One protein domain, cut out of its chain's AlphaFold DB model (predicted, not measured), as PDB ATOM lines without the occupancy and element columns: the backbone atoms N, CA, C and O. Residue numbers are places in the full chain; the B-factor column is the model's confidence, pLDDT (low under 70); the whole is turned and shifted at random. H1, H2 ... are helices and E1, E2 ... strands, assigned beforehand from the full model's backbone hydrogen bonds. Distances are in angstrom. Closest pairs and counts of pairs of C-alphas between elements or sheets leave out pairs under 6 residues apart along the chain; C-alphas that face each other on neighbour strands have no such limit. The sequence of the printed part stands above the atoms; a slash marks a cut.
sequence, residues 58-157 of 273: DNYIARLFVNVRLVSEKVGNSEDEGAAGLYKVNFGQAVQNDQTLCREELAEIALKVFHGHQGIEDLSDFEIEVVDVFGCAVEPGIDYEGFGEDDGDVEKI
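This is residues 58 to 157 of the 273 residues of an uncharacterized protein of Pandoraea cepalis (UniProt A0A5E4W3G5). A strongly twisted sheet of four antiparallel strands, in the order E3, E1, E2, E4, curls round one long helix, H3. At one end of the long axis lie the short helices H1 and H2; at the other is the loop of residues 71 to 84, while residues 133 to 151 pass round the side of H3 away from the sheet. The printed part has 100 residues, with three named helices and four named strands in the order H1, E1, E2, H2, H3, E3, E4, a mixed class. It is compact, with a radius of gyration of the C-alphas of 13.5 A, though elongated, spanning 41 by 26 by 24 A.

In the sheet, E3 is residues 126 to 132, 18.9 A long; E1 is 64 to 70, 19.9 A; E2 is 85 to 91, 18.6 A; E4 is 152 to 157, 15.7 A, ending at C-alpha 157 (41.921, -19.085, -48.945). H3 is residues 103 to 117, 20.9 A long, beginning at C-alpha 103 (38.417, 1.910, -50.971). H1 is residues 58 to 61 and H2 residues 93 to 96.

N 67 and O 129 of E1 and E3 are 2.8 A apart, within hydrogen-bond range; so are N 66 and O 87 in the hairpin E1 and E2, 2.8 A, and N 88 and O 155 of E2 and E4, 2.8 A. H3 is on the sheet, in two layers, helix on one face; its closest C-alphas to E4 are those of Val 113 and Gly 152, 5.8 A. E2, H2, H3 and E3 form a split strand-helix-strand unit, two strands running the same way with E1 between them; its crossover is right-handed. H2 only grazes the sheet; H1 is not on it. Every O i to N i+4 pair of H3 is within hydrogen-bond range; H1 and H2 are too short for one.

The C-alphas of Glu 73 and Gln 99 are the two farthest apart, 41.7 A. The printed part has no cut. The links E1 to E2 and E3 to E4 are long. The pLDDT is under 70 at residues 58 to 62 and 73.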
ATOM      1  N   ASP A  58      26.343  -5.486 -52.063       67.25
ATOM      2  CA  ASP A  58      27.340  -4.411 -52.150       67.25
ATOM      3  C   ASP A  58      28.483  -4.598 -51.133       67.25
ATOM      4  O   ASP A  58      29.637  -4.278 -51.432       67.25
ATOM      5  N   ASN A  59      28.199  -5.190 -49.965       68.75
ATOM      6  CA  ASN A  59      29.212  -5.499 -48.953       68.75
ATOM      7  C   ASN A  59      30.142  -6.623 -49.425       68.75
ATOM      8  O   ASN A  59      31.348  -6.585 -49.179       68.75
ATOM      9  N   TYR A  60      29.607  -7.614 -50.142       68.06
ATOM     10  CA  TYR A  60      30.395  -8.674 -50.762       68.06
ATOM     11  C   TYR A  60      31.379  -8.107 -51.788       68.06
ATOM     12  O   TYR A  60      32.547  -8.498 -51.816       68.06
ATOM     13  N   ILE A  61      30.934  -7.155 -52.613       65.25
ATOM     14  CA  ILE A  61      31.770  -6.512 -53.638       65.25
ATOM     15  C   ILE A  61      32.821  -5.574 -53.017       65.25
ATOM     16  O   ILE A  61      33.861  -5.310 -53.632       65.25
ATOM     17  N   ALA A  62      32.587  -5.107 -51.789       67.12
ATOM     18  CA  ALA A  62      33.546  -4.336 -51.005       67.12
ATOM     19  C   ALA A  62      34.637  -5.197 -50.333       67.12
ATOM     20  O   ALA A  62      35.582  -4.638 -49.776       67.12
ATOM     21  N   ARG A  63      34.555  -6.538 -50.395       81.44
ATOM     22  CA  ARG A  63      35.589  -7.432 -49.844       81.44
ATOM     23  C   ARG A  63      36.936  -7.202 -50.540       81.44
ATOM     24  O   ARG A  63      37.022  -7.161 -51.771       81.44
ATOM     25  N   LEU A  64      37.986  -7.114 -49.728       87.75
ATOM     26  CA  LEU A  64      39.373  -7.004 -50.166       87.75
ATOM     27  C   LEU A  64      40.152  -8.270 -49.804       87.75
ATOM     28  O   LEU A  64      39.878  -8.949 -48.811       87.75
ATOM     29  N   PHE A  65      41.139  -8.565 -50.634       90.25
ATOM     30  CA  PHE A  65      42.036  -9.697 -50.495       90.25
ATOM     31  C   PHE A  65      43.478  -9.210 -50.597       90.25
ATOM     32  O   PHE A  65      43.758  -8.219 -51.266       90.25
ATOM     33  N   VAL A  66      44.402  -9.934 -49.980       92.56
ATOM     34  CA  VAL A  66      45.840  -9.707 -50.124       92.56
ATOM     35  C   VAL A  66      46.431 -10.858 -50.923       92.56
ATOM     36  O   VAL A  66      46.340 -12.020 -50.532       92.56
ATOM     37  N   ASN A  67      46.998 -10.545 -52.081       91.44
ATOM     38  CA  ASN A  67      47.669 -11.499 -52.945       91.44
ATOM     39  C   ASN A  67      49.180 -11.445 -52.708       91.44
ATOM     40  O   ASN A  67      49.809 -10.412 -52.930       91.44
ATOM     41  N   VAL A  68      49.753 -12.569 -52.292       90.75
ATOM     42  CA  VAL A  68      51.159 -12.715 -51.901       90.75
ATOM     43  C   VAL A  68      51.843 -13.644 -52.893       90.75
ATOM     44  O   VAL A  68      51.619 -14.853 -52.882       90.75
ATOM     45  N   ARG A  69      52.679 -13.098 -53.773       88.69
ATOM     46  CA  ARG A  69      53.391 -13.857 -54.811       88.69
ATOM     47  C   ARG A  69      54.858 -14.001 -54.460       88.69
ATOM     48  O   ARG A  69      55.465 -13.053 -53.991       88.69
ATOM     49  N   LEU A  70      55.442 -15.155 -54.762       85.62
ATOM     50  CA  LEU A  70      56.882 -15.343 -54.635       85.62
ATOM     51  C   LEU A  70      57.607 -14.666 -55.811       85.62
ATOM     52  O   LEU A  70      57.270 -14.911 -56.971       85.62
ATOM     53  N   VAL A  71      58.592 -13.819 -55.513       82.94
ATOM     54  CA  VAL A  71      59.388 -13.068 -56.502       82.94
ATOM     55  C   VAL A  71      60.514 -13.931 -57.083       82.94
ATOM     56  O   VAL A  71      60.927 -13.748 -58.229       82.94
ATOM     57  N   SER A  72      61.015 -14.887 -56.303       73.75
ATOM     58  CA  SER A  72      62.156 -15.752 -56.616       73.75
ATOM     59  C   SER A  72      61.734 -17.225 -56.761       73.75
ATOM     60  O   SER A  72      60.629 -17.617 -56.415       73.75
ATOM     61  N   GLU A  73      62.603 -18.095 -57.293       68.69
ATOM     62  CA  GLU A  73      62.294 -19.539 -57.380       68.69
ATOM     63  C   GLU A  73      62.318 -20.247 -56.012       68.69
ATOM     64  O   GLU A  73      61.893 -21.399 -55.908       68.69
ATOM     65  N   LYS A  74      62.856 -19.594 -54.974       74.00
ATOM     66  CA  LYS A  74      62.996 -20.130 -53.617       74.00
ATOM     67  C   LYS A  74      62.934 -19.004 -52.600       74.00
ATOM     68  O   LYS A  74      63.653 -18.023 -52.759       74.00
ATOM     69  N   VAL A  75      62.174 -19.222 -51.534       80.75
ATOM     70  CA  VAL A  75      62.263 -18.417 -50.315       80.75
ATOM     71  C   VAL A  75      63.650 -18.561 -49.683       80.75
ATOM     72  O   VAL A  75      64.245 -19.645 -49.682       80.75
ATOM     73  N   GLY A  76      64.183 -17.459 -49.169       78.50
ATOM     74  CA  GLY A  76      65.406 -17.412 -48.379       78.50
ATOM     75  C   GLY A  76      65.242 -18.089 -47.020       78.50
ATOM     76  O   GLY A  76      66.222 -18.612 -46.480       78.50
ATOM     77  N   ASN A  77      64.008 -18.148 -46.513       83.12
ATOM     78  CA  ASN A  77      63.652 -18.795 -45.260       83.12
ATOM     79  C   ASN A  77      62.704 -19.981 -45.469       83.12
ATOM     80  O   ASN A  77      61.653 -19.859 -46.091       83.12
ATOM     81  N   SER A  78      63.053 -21.136 -44.899       81.88
ATOM     82  CA  SER A  78      62.226 -22.342 -44.970       81.88
ATOM     83  C   SER A  78      60.900 -22.228 -44.214       81.88
ATOM     84  O   SER A  78      59.978 -22.978 -44.508       81.88
ATOM     85  N   GLU A  79      60.796 -21.331 -43.230       84.38
ATOM     86  CA  GLU A  79      59.539 -21.110 -42.498       84.38
ATOM     87  C   GLU A  79      58.490 -20.382 -43.356       84.38
ATOM     88  O   GLU A  79      57.291 -20.572 -43.157       84.38
ATOM     89  N   ASP A  80      58.940 -19.672 -44.396       87.25
ATOM     90  CA  ASP A  80      58.088 -18.970 -45.355       87.25
ATOM     91  C   ASP A  80      57.678 -19.868 -46.552       87.25
ATOM     92  O   ASP A  80      56.952 -19.421 -47.450       87.25
ATOM     93  N   GLU A  81      58.096 -21.151 -46.579       79.88
ATOM     94  CA  GLU A  81      57.721 -22.163 -47.590       79.88
ATOM     95  C   GLU A  81      56.223 -22.510 -47.496       79.88
ATOM     96  O   GLU A  81      55.802 -23.553 -47.002       79.88
ATOM     97  N   GLY A  82      55.381 -21.599 -47.971       84.19
ATOM     98  CA  GLY A  82      53.927 -21.713 -47.887       84.19
ATOM     99  C   GLY A  82      53.211 -20.382 -47.703       84.19
ATOM    100  O   GLY A  82      51.982 -20.363 -47.748       84.19
ATOM    101  N   ALA A  83      53.938 -19.276 -47.547       88.69
ATOM    102  CA  ALA A  83      53.356 -17.946 -47.393       88.69
ATOM    103  C   ALA A  83      52.751 -17.378 -48.692       88.69
ATOM    104  O   ALA A  83      51.877 -16.518 -48.656       88.69
ATOM    105  N   ALA A  84      53.162 -17.872 -49.862       89.62
ATOM    106  CA  ALA A  84      52.564 -17.440 -51.123       89.62
ATOM    107  C   ALA A  84      51.094 -17.899 -51.205       89.62
ATOM    108  O   ALA A  84      50.788 -19.075 -50.982       89.62
ATOM    109  N   GLY A  85      50.173 -16.985 -51.509       89.75
ATOM    110  CA  GLY A  85      48.739 -17.246 -51.416       89.75
ATOM    111  C   GLY A  85      47.849 -16.051 -51.693       89.75
ATOM    112  O   GLY A  85      48.307 -14.915 -51.757       89.75
ATOM    113  N   LEU A  86      46.551 -16.322 -51.797       88.94
ATOM    114  CA  LEU A  86      45.513 -15.307 -51.693       88.94
ATOM    115  C   LEU A  86      44.897 -15.367 -50.294       88.94
ATOM    116  O   LEU A  86      44.438 -16.427 -49.853       88.94
ATOM    117  N   TYR A  87      44.872 -14.224 -49.624       91.12
ATOM    118  CA  TYR A  87      44.401 -14.061 -48.259       91.12
ATOM    119  C   TYR A  87      43.130 -13.219 -48.253       91.12
ATOM    120  O   TYR A  87      43.100 -12.126 -48.810       91.12
ATOM    121  N   LYS A  88      42.068 -13.724 -47.630       89.44
ATOM    122  CA  LYS A  88      40.856 -12.957 -47.345       89.44
ATOM    123  C   LYS A  88      41.101 -12.107 -46.104       89.44
ATOM    124  O   LYS A  88      41.555 -12.640 -45.093       89.44
ATOM    125  N   VAL A  89      40.762 -10.823 -46.173       90.62
ATOM    126  CA  VAL A  89      40.788  -9.931 -45.009       90.62
ATOM    127  C   VAL A  89      39.392  -9.861 -44.406       90.62
ATOM    128  O   VAL A  89      38.420  -9.528 -45.086       90.62
ATOM    129  N   ASN A  90      39.288 -10.187 -43.123       89.00
ATOM    130  CA  ASN A  90      38.068 -10.062 -42.342       89.00
ATOM    131  C   ASN A  90      38.207  -8.836 -41.436       89.00
ATOM    132  O   ASN A  90      38.840  -8.901 -40.387       89.00
ATOM    133  N   PHE A  91      37.622  -7.713 -41.848       89.62
ATOM    134  CA  PHE A  91      37.636  -6.494 -41.045       89.62
ATOM    135  C   PHE A  91      36.808  -6.649 -39.768       89.62
ATOM    136  O   PHE A  91      35.719  -7.227 -39.791       89.62
ATOM    137  N   GLY A  92      37.291  -6.079 -38.669       87.62
ATOM    138  CA  GLY A  92      36.566  -5.981 -37.412       87.62
ATOM    139  C   GLY A  92      35.330  -5.083 -37.518       87.62
ATOM    140  O   GLY A  92      35.187  -4.260 -38.424       87.62
ATOM    141  N   GLN A  93      34.423  -5.210 -36.546       86.75
ATOM    142  CA  GLN A  93      33.133  -4.508 -36.562       86.75
ATOM    143  C   GLN A  93      33.271  -2.976 -36.619       86.75
ATOM    144  O   GLN A  93      32.406  -2.304 -37.174       86.75
ATOM    145  N   ALA A  94      34.335  -2.419 -36.035       87.44
ATOM    146  CA  ALA A  94      34.573  -0.978 -36.033       87.44
ATOM    147  C   ALA A  94      34.830  -0.442 -37.450       87.44
ATOM    148  O   ALA A  94      34.193   0.531 -37.842       87.44
ATOM    149  N   VAL A  95      35.668  -1.134 -38.227       86.38
ATOM    150  CA  VAL A  95      35.946  -0.818 -39.635       86.38
ATOM    151  C   VAL A  95      34.688  -1.011 -40.483       86.38
ATOM    152  O   VAL A  95      34.323  -0.127 -41.247       86.38
ATOM    153  N   GLN A  96      33.970  -2.129 -40.306       83.31
ATOM    154  CA  GLN A  96      32.742  -2.413 -41.069       83.31
ATOM    155  C   GLN A  96      31.625  -1.383 -40.838       83.31
ATOM    156  O   GLN A  96      30.792  -1.162 -41.714       83.31
ATOM    157  N   ASN A  97      31.579  -0.767 -39.653       84.06
ATOM    158  CA  ASN A  97      30.570   0.234 -39.310       84.06
ATOM    159  C   ASN A  97      30.932   1.648 -39.789       84.06
ATOM    160  O   ASN A  97      30.079   2.539 -39.717       84.06
ATOM    161  N   ASP A  98      32.164   1.877 -40.244       82.31
ATOM    162  CA  ASP A  98      32.610   3.181 -40.715       82.31
ATOM    163  C   ASP A  98      32.323   3.349 -42.214       82.31
ATOM    164  O   ASP A  98      33.076   2.914 -43.082       82.31
ATOM    165  N   GLN A  99      31.209   4.016 -42.520       79.12
ATOM    166  CA  GLN A  99      30.789   4.295 -43.897       79.12
ATOM    167  C   GLN A  99      31.565   5.443 -44.562       79.12
ATOM    168  O   GLN A  99      31.282   5.771 -45.714       79.12
ATOM    169  N   THR A 100      32.488   6.097 -43.849       82.19
ATOM    170  CA  THR A 100      33.274   7.211 -44.401       82.19
ATOM    171  C   THR A 100      34.551   6.755 -45.093       82.19
ATOM    172  O   THR A 100      35.109   7.530 -45.868       82.19
ATOM    173  N   LEU A 101      34.968   5.505 -44.864       83.38
ATOM    174  CA  LEU A 101      36.183   4.943 -45.437       83.38
ATOM    175  C   LEU A 101      36.064   4.772 -46.949       83.38
ATOM    176  O   LEU A 101      35.139   4.125 -47.454       83.38
ATOM    177  N   CYS A 102      37.035   5.311 -47.682       85.44
ATOM    178  CA  CYS A 102      37.169   5.021 -49.101       85.44
ATOM    179  C   CYS A 102      37.871   3.674 -49.337       85.44
ATOM    180  O   CYS A 102      38.393   3.018 -48.430       85.44
ATOM    181  N   ARG A 103      37.880   3.226 -50.596       83.19
ATOM    182  CA  ARG A 103      38.417   1.910 -50.971       83.19
ATOM    183  C   ARG A 103      39.934   1.840 -50.774       83.19
ATOM    184  O   ARG A 103      40.450   0.792 -50.404       83.19
ATOM    185  N   GLU A 104      40.623   2.948 -51.006       86.44
ATOM    186  CA  GLU A 104      42.065   3.099 -50.817       86.44
ATOM    187  C   GLU A 104      42.443   3.037 -49.327       86.44
ATOM    188  O   GLU A 104      43.437   2.409 -48.967       86.44
ATOM    189  N   GLU A 105      41.622   3.618 -48.448       89.44
ATOM    190  CA  GLU A 105      41.789   3.521 -46.991       89.44
ATOM    191  C   GLU A 105      41.534   2.093 -46.499       89.44
ATOM    192  O   GLU A 105      42.327   1.557 -45.731       89.44
ATOM    193  N   LEU A 106      40.491   1.422 -46.999       89.50
ATOM    194  CA  LEU A 106      40.253   0.005 -46.703       89.50
ATOM    195  C   LEU A 106      41.406  -0.890 -47.177       89.50
ATOM    196  O   LEU A 106      41.745  -1.856 -46.493       89.50
ATOM    197  N   ALA A 107      42.031  -0.578 -48.316       90.25
ATOM    198  CA  ALA A 107      43.208  -1.298 -48.798       90.25
ATOM    199  C   ALA A 107      44.432  -1.086 -47.896       90.25
ATOM    200  O   ALA A 107      45.163  -2.038 -47.626       90.25
ATOM    201  N   GLU A 108      44.619   0.123 -47.370       92.12
ATOM    202  CA  GLU A 108      45.661   0.398 -46.377       92.12
ATOM    203  C   GLU A 108      45.417  -0.376 -45.072       92.12
ATOM    204  O   GLU A 108      46.320  -1.033 -44.556       92.12
ATOM    205  N   ILE A 109      44.178  -0.394 -44.568       91.94
ATOM    206  CA  ILE A 109      43.811  -1.188 -43.383       91.94
ATOM    207  C   ILE A 109      44.039  -2.681 -43.649       91.94
ATOM    208  O   ILE A 109      44.593  -3.377 -42.802       91.94
ATOM    209  N   ALA A 110      43.672  -3.177 -44.834       92.88
ATOM    210  CA  ALA A 110      43.895  -4.565 -45.229       92.88
ATOM    211  C   ALA A 110      45.379  -4.956 -45.189       92.88
ATOM    212  O   ALA A 110      45.702  -6.046 -44.715       92.88
ATOM    213  N   LEU A 111      46.279  -4.073 -45.638       93.25
ATOM    214  CA  LEU A 111      47.719  -4.304 -45.535       93.25
ATOM    215  C   LEU A 111      48.211  -4.291 -44.095       93.25
ATOM    216  O   LEU A 111      48.999  -5.159 -43.737       93.25
ATOM    217  N   LYS A 112      47.749  -3.353 -43.262       92.75
ATOM    218  CA  LYS A 112      48.130  -3.311 -41.842       92.75
ATOM    219  C   LYS A 112      47.716  -4.589 -41.120       92.75
ATOM    220  O   LYS A 112      48.549  -5.221 -40.480       92.75
ATOM    221  N   VAL A 113      46.462  -5.009 -41.291       94.00
ATOM    222  CA  VAL A 113      45.953  -6.276 -40.748       94.00
ATOM    223  C   VAL A 113      46.787  -7.445 -41.281       94.00
ATOM    224  O   VAL A 113      47.280  -8.260 -40.509       94.00
ATOM    225  N   PHE A 114      47.049  -7.515 -42.587       94.62
ATOM    226  CA  PHE A 114      47.892  -8.581 -43.129       94.62
ATOM    227  C   PHE A 114      49.305  -8.583 -42.529       94.62
ATOM    228  O   PHE A 114      49.769  -9.632 -42.094       94.62
ATOM    229  N   HIS A 115      49.977  -7.436 -42.430       91.56
ATOM    230  CA  HIS A 115      51.320  -7.342 -41.858       91.56
ATOM    231  C   HIS A 115      51.379  -7.746 -40.379       91.56
ATOM    232  O   HIS A 115      52.349  -8.396 -39.986       91.56
ATOM    233  N   GLY A 116      50.346  -7.437 -39.592       90.00
ATOM    234  CA  GLY A 116      50.250  -7.867 -38.194       90.00
ATOM    235  C   GLY A 116      50.082  -9.383 -38.020       90.00
ATOM    236  O   GLY A 116      50.528  -9.945 -37.021       90.00
ATOM    237  N   HIS A 117      49.490 -10.064 -39.011       90.06
ATOM    238  CA  HIS A 117      49.054 -11.464 -38.891       90.06
ATOM    239  C   HIS A 117      49.734 -12.452 -39.857       90.06
ATOM    240  O   HIS A 117      49.544 -13.660 -39.727       90.06
ATOM    241  N   GLN A 118      50.536 -11.986 -40.821       84.75
ATOM    242  CA  GLN A 118      51.111 -12.825 -41.887       84.75
ATOM    243  C   GLN A 118      52.126 -13.872 -41.398       84.75
ATOM    244  O   GLN A 118      52.286 -14.908 -42.039       84.75
ATOM    245  N   GLY A 119      52.850 -13.587 -40.310       82.56
ATOM    246  CA  GLY A 119      53.932 -14.438 -39.803       82.56
ATOM    247  C   GLY A 119      55.138 -14.637 -40.739       82.56
ATOM    248  O   GLY A 119      55.944 -15.510 -40.449       82.56
ATOM    249  N   ILE A 120      55.265 -13.869 -41.831       85.50
ATOM    250  CA  ILE A 120      56.380 -13.967 -42.795       85.50
ATOM    251  C   ILE A 120      57.622 -13.271 -42.232       85.50
ATOM    252  O   ILE A 120      57.544 -12.092 -41.867       85.50
ATOM    253  N   GLU A 121      58.760 -13.967 -42.204       83.25
ATOM    254  CA  GLU A 121      60.019 -13.400 -41.705       83.25
ATOM    255  C   GLU A 121      60.738 -12.543 -42.758       83.25
ATOM    256  O   GLU A 121      61.211 -11.451 -42.429       83.25
ATOM    257  N   ASP A 122      60.811 -12.999 -44.018       83.00
ATOM    258  CA  ASP A 122      61.455 -12.250 -45.106       83.00
ATOM    259  C   ASP A 122      60.459 -11.794 -46.178       83.00
ATOM    260  O   ASP A 122      60.186 -12.461 -47.174       83.00
ATOM    261  N   LEU A 123      59.944 -10.578 -45.996       85.00
ATOM    262  CA  LEU A 123      59.041  -9.936 -46.950       85.00
ATOM    263  C   LEU A 123      59.668  -9.678 -48.327       85.00
ATOM    264  O   LEU A 123      58.931  -9.495 -49.292       85.00
ATOM    265  N   SER A 124      60.999  -9.631 -48.443       86.19
ATOM    266  CA  SER A 124      61.661  -9.273 -49.704       86.19
ATOM    267  C   SER A 124      61.563 -10.363 -50.775       86.19
ATOM    268  O   SER A 124      61.697 -10.069 -51.965       86.19
ATOM    269  N   ASP A 125      61.254 -11.593 -50.362       86.00
ATOM    270  CA  ASP A 125      60.962 -12.709 -51.256       86.00
ATOM    271  C   ASP A 125      59.567 -12.620 -51.886       86.00
ATOM    272  O   ASP A 125      59.273 -13.365 -52.827       86.00
ATOM    273  N   PHE A 126      58.712 -11.710 -51.408       89.00
ATOM    274  CA  PHE A 126      57.310 -11.644 -51.791       89.00
ATOM    275  C   PHE A 126      56.912 -10.305 -52.418       89.00
ATOM    276  O   PHE A 126      57.308  -9.222 -51.996       89.00
ATOM    277  N   GLU A 127      56.059 -10.389 -53.432       90.00
ATOM    278  CA  GLU A 127      55.293  -9.273 -53.965       90.00
ATOM    279  C   GLU A 127      53.891  -9.339 -53.356       90.00
ATOM    280  O   GLU A 127      53.152 -10.301 -53.587       90.00
ATOM    281  N   ILE A 128      53.534  -8.315 -52.580       90.75
ATOM    282  CA  ILE A 128      52.263  -8.218 -51.859       90.75
ATOM    283  C   ILE A 128      51.413  -7.133 -52.514       90.75
ATOM    284  O   ILE A 128      51.861  -6.003 -52.693       90.75
ATOM    285  N   GLU A 129      50.181  -7.478 -52.869       91.38
ATOM    286  CA  GLU A 129      49.245  -6.578 -53.539       91.38
ATOM    287  C   GLU A 129      47.841  -6.757 -52.958       91.38
ATOM    288  O   GLU A 129      47.371  -7.884 -52.804       91.38
ATOM    289  N   VAL A 130      47.150  -5.656 -52.658       89.56
ATOM    290  CA  VAL A 130      45.727  -5.710 -52.301       89.56
ATOM    291  C   VAL A 130      44.913  -5.789 -53.578       89.56
ATOM    292  O   VAL A 130      45.118  -5.008 -54.506       89.56
ATOM    293  N   VAL A 131      43.969  -6.720 -53.625       87.19
ATOM    294  CA  VAL A 131      43.063  -6.896 -54.754       87.19
ATOM    295  C   VAL A 131      41.621  -6.926 -54.284       87.19
ATOM    296  O   VAL A 131      41.312  -7.324 -53.162       87.19
ATOM    297  N   ASP A 132      40.717  -6.516 -55.157       82.81
ATOM    298  CA  ASP A 132      39.292  -6.681 -54.919       82.81
ATOM    299  C   ASP A 132      38.777  -8.077 -55.291       82.81
ATOM    300  O   ASP A 132      39.510  -8.937 -55.786       82.81
ATOM    301  N   VAL A 133      37.477  -8.295 -55.087       77.00
ATOM    302  CA  VAL A 133      36.774  -9.536 -55.444       77.00
ATOM    303  C   VAL A 133      36.886  -9.924 -56.928       77.00
ATOM    304  O   VAL A 133      36.650 -11.075 -57.289       77.00
ATOM    305  N   PHE A 134      37.269  -8.993 -57.807       72.50
ATOM    306  CA  PHE A 134      37.496  -9.251 -59.227       72.50
ATOM    307  C   PHE A 134      38.972  -9.479 -59.565       72.50
ATOM    308  O   PHE A 134      39.305  -9.558 -60.750       72.50
ATOM    309  N   GLY A 135      39.852  -9.546 -58.563       72.44
ATOM    310  CA  GLY A 135      41.292  -9.670 -58.749       72.44
ATOM    311  C   GLY A 135      41.929  -8.411 -59.334       72.44
ATOM    312  O   GLY A 135      42.972  -8.507 -59.973       72.44
ATOM    313  N   CYS A 136      41.298  -7.241 -59.191       75.75
ATOM    314  CA  CYS A 136      41.876  -5.971 -59.619       75.75
ATOM    315  C   CYS A 136      42.656  -5.343 -58.465       75.75
ATOM    316  O   CYS A 136      42.135  -5.234 -57.359       75.75
ATOM    317  N   ALA A 137      43.889  -4.916 -58.742       80.56
ATOM    318  CA  ALA A 137      44.741  -4.238 -57.774       80.56
ATOM    319  C   ALA A 137      44.095  -2.949 -57.253       80.56
ATOM    320  O   ALA A 137      43.615  -2.129 -58.042       80.56
ATOM    321  N   VAL A 138      44.126  -2.765 -55.937       82.75
ATOM    322  CA  VAL A 138      43.685  -1.553 -55.247       82.75
ATOM    323  C   VAL A 138      44.915  -0.916 -54.609       82.75
ATOM    324  O   VAL A 138      45.604  -1.554 -53.816       82.75
ATOM    325  N   GLU A 139      45.219   0.325 -54.990       86.44
ATOM    326  CA  GLU A 139      46.370   1.045 -54.441       86.44
ATOM    327  C   GLU A 139      46.035   1.560 -53.024       86.44
ATOM    328  O   GLU A 139      45.004   2.217 -52.853       86.44
ATOM    329  N   PRO A 140      46.861   1.256 -52.005       86.88
ATOM    330  CA  PRO A 140      46.626   1.709 -50.634       86.88
ATOM    331  C   PRO A 140      46.744   3.230 -50.478       86.88
ATOM    332  O   PRO A 140      47.594   3.877 -51.099       86.88
ATOM    333  N   GLY A 141      45.910   3.798 -49.607       81.19
ATOM    334  CA  GLY A 141      45.970   5.200 -49.209       81.19
ATOM    335  C   GLY A 141      47.153   5.477 -48.279       81.19
ATOM    336  O   GLY A 141      47.074   5.231 -47.082       81.19
ATOM    337  N   ILE A 142      48.221   6.057 -48.828       72.75
ATOM    338  CA  ILE A 142      49.531   6.254 -48.171       72.75
ATOM    339  C   ILE A 142      49.479   7.089 -46.867       72.75
ATOM    340  O   ILE A 142      50.405   7.021 -46.064       72.75
ATOM    341  N   ASP A 143      48.413   7.865 -46.648       75.75
ATOM    342  CA  ASP A 143      48.289   8.822 -45.536       75.75
ATOM    343  C   ASP A 143      47.241   8.412 -44.471       75.75
ATOM    344  O   ASP A 143      46.898   9.209 -43.595       75.75
ATOM    345  N   TYR A 144      46.691   7.193 -44.527       82.19
ATOM    346  CA  TYR A 144      45.649   6.772 -43.585       82.19
ATOM    347  C   TYR A 144      46.240   6.254 -42.259       82.19
ATOM    348  O   TYR A 144      46.797   5.160 -42.192       82.19
ATOM    349  N   GLU A 145      46.083   7.010 -41.165       82.75
ATOM    350  CA  GLU A 145      46.614   6.670 -39.825       82.75
ATOM    351  C   GLU A 145      45.577   6.082 -38.844       82.75
ATOM    352  O   GLU A 145      45.903   5.872 -37.682       82.75
ATOM    353  N   GLY A 146      44.335   5.834 -39.278       87.44
ATOM    354  CA  GLY A 146      43.231   5.411 -38.404       87.44
ATOM    355  C   GLY A 146      43.364   3.986 -37.846       87.44
ATOM    356  O   GLY A 146      44.116   3.740 -36.907       87.44
ATOM    357  N   PHE A 147      42.584   3.048 -38.385       89.88
ATOM    358  CA  PHE A 147      42.626   1.634 -37.988       89.88
ATOM    359  C   PHE A 147      44.002   0.978 -38.249       89.88
ATOM    360  O   PHE A 147      44.766   1.409 -39.128       89.88
ATOM    361  N   GLY A 148      44.316  -0.054 -37.464       89.06
ATOM    362  CA  GLY A 148      45.606  -0.741 -37.402       89.06
ATOM    363  C   GLY A 148      45.523  -2.268 -37.513       89.06
ATOM    364  O   GLY A 148      44.564  -2.831 -38.028       89.06
ATOM    365  N   GLU A 149      46.580  -2.933 -37.051       90.94
ATOM    366  CA  GLU A 149      46.819  -4.377 -37.211       90.94
ATOM    367  C   GLU A 149      45.764  -5.256 -36.509       90.94
ATOM    368  O   GLU A 149      45.410  -6.323 -37.006       90.94
ATOM    369  N   ASP A 150      45.217  -4.779 -35.385       92.19
ATOM    370  CA  ASP A 150      44.230  -5.491 -34.558       92.19
ATOM    371  C   ASP A 150      42.774  -5.305 -35.036       92.19
ATOM    372  O   ASP A 150      41.841  -5.862 -34.453       92.19
ATOM    373  N   ASP A 151      42.548  -4.510 -36.085       92.12
ATOM    374  CA  ASP A 151      41.210  -4.166 -36.583       92.12
ATOM    375  C   ASP A 151      40.674  -5.168 -37.620       92.12
ATOM    376  O   ASP A 151      39.779  -4.865 -38.416       92.12
ATOM    377  N   GLY A 152      41.199  -6.389 -37.601       91.00
ATOM    378  CA  GLY A 152      40.746  -7.501 -38.418       91.00
ATOM    379  C   GLY A 152      41.646  -8.722 -38.279       91.00
ATOM    380  O   GLY A 152      42.606  -8.719 -37.516       91.00
ATOM    381  N   ASP A 153      41.334  -9.738 -39.075       92.12
ATOM    382  CA  ASP A 153      42.114 -10.966 -39.206       92.12
ATOM    383  C   ASP A 153      42.299 -11.313 -40.691       92.12
ATOM    384  O   ASP A 153      41.518 -10.886 -41.549       92.12
ATOM    385  N   VAL A 154      43.296 -12.144 -41.006       92.25
ATOM    386  CA  VAL A 154      43.499 -12.681 -42.361       92.25
ATOM    387  C   VAL A 154      43.408 -14.200 -42.396       92.25
ATOM    388  O   VAL A 154      43.868 -14.895 -41.495       92.25
ATOM    389  N   GLU A 155      42.842 -14.728 -43.476       89.69
ATOM    390  CA  GLU A 155      42.732 -16.165 -43.720       89.69
ATOM    391  C   GLU A 155      43.257 -16.499 -45.117       89.69
ATOM    392  O   GLU A 155      42.793 -15.942 -46.113       89.69
ATOM    393  N   LYS A 156      44.204 -17.437 -45.218       89.31
ATOM    394  CA  LYS A 156      44.664 -17.940 -46.516       89.31
ATOM    395  C   LYS A 156      43.578 -18.815 -47.142       89.31
ATOM    396  O   LYS A 156      43.277 -19.886 -46.624       89.31
ATOM    397  N   ILE A 157      43.039 -18.394 -48.283       83.94
ATOM    398  CA  ILE A 157      41.921 -19.085 -48.945       83.94
ATOM    399  C   ILE A 157      42.350 -19.906 -50.162       83.94
ATOM    400  O   ILE A 157      41.694 -20.891 -50.504       83.94
TER     401      ILE A 157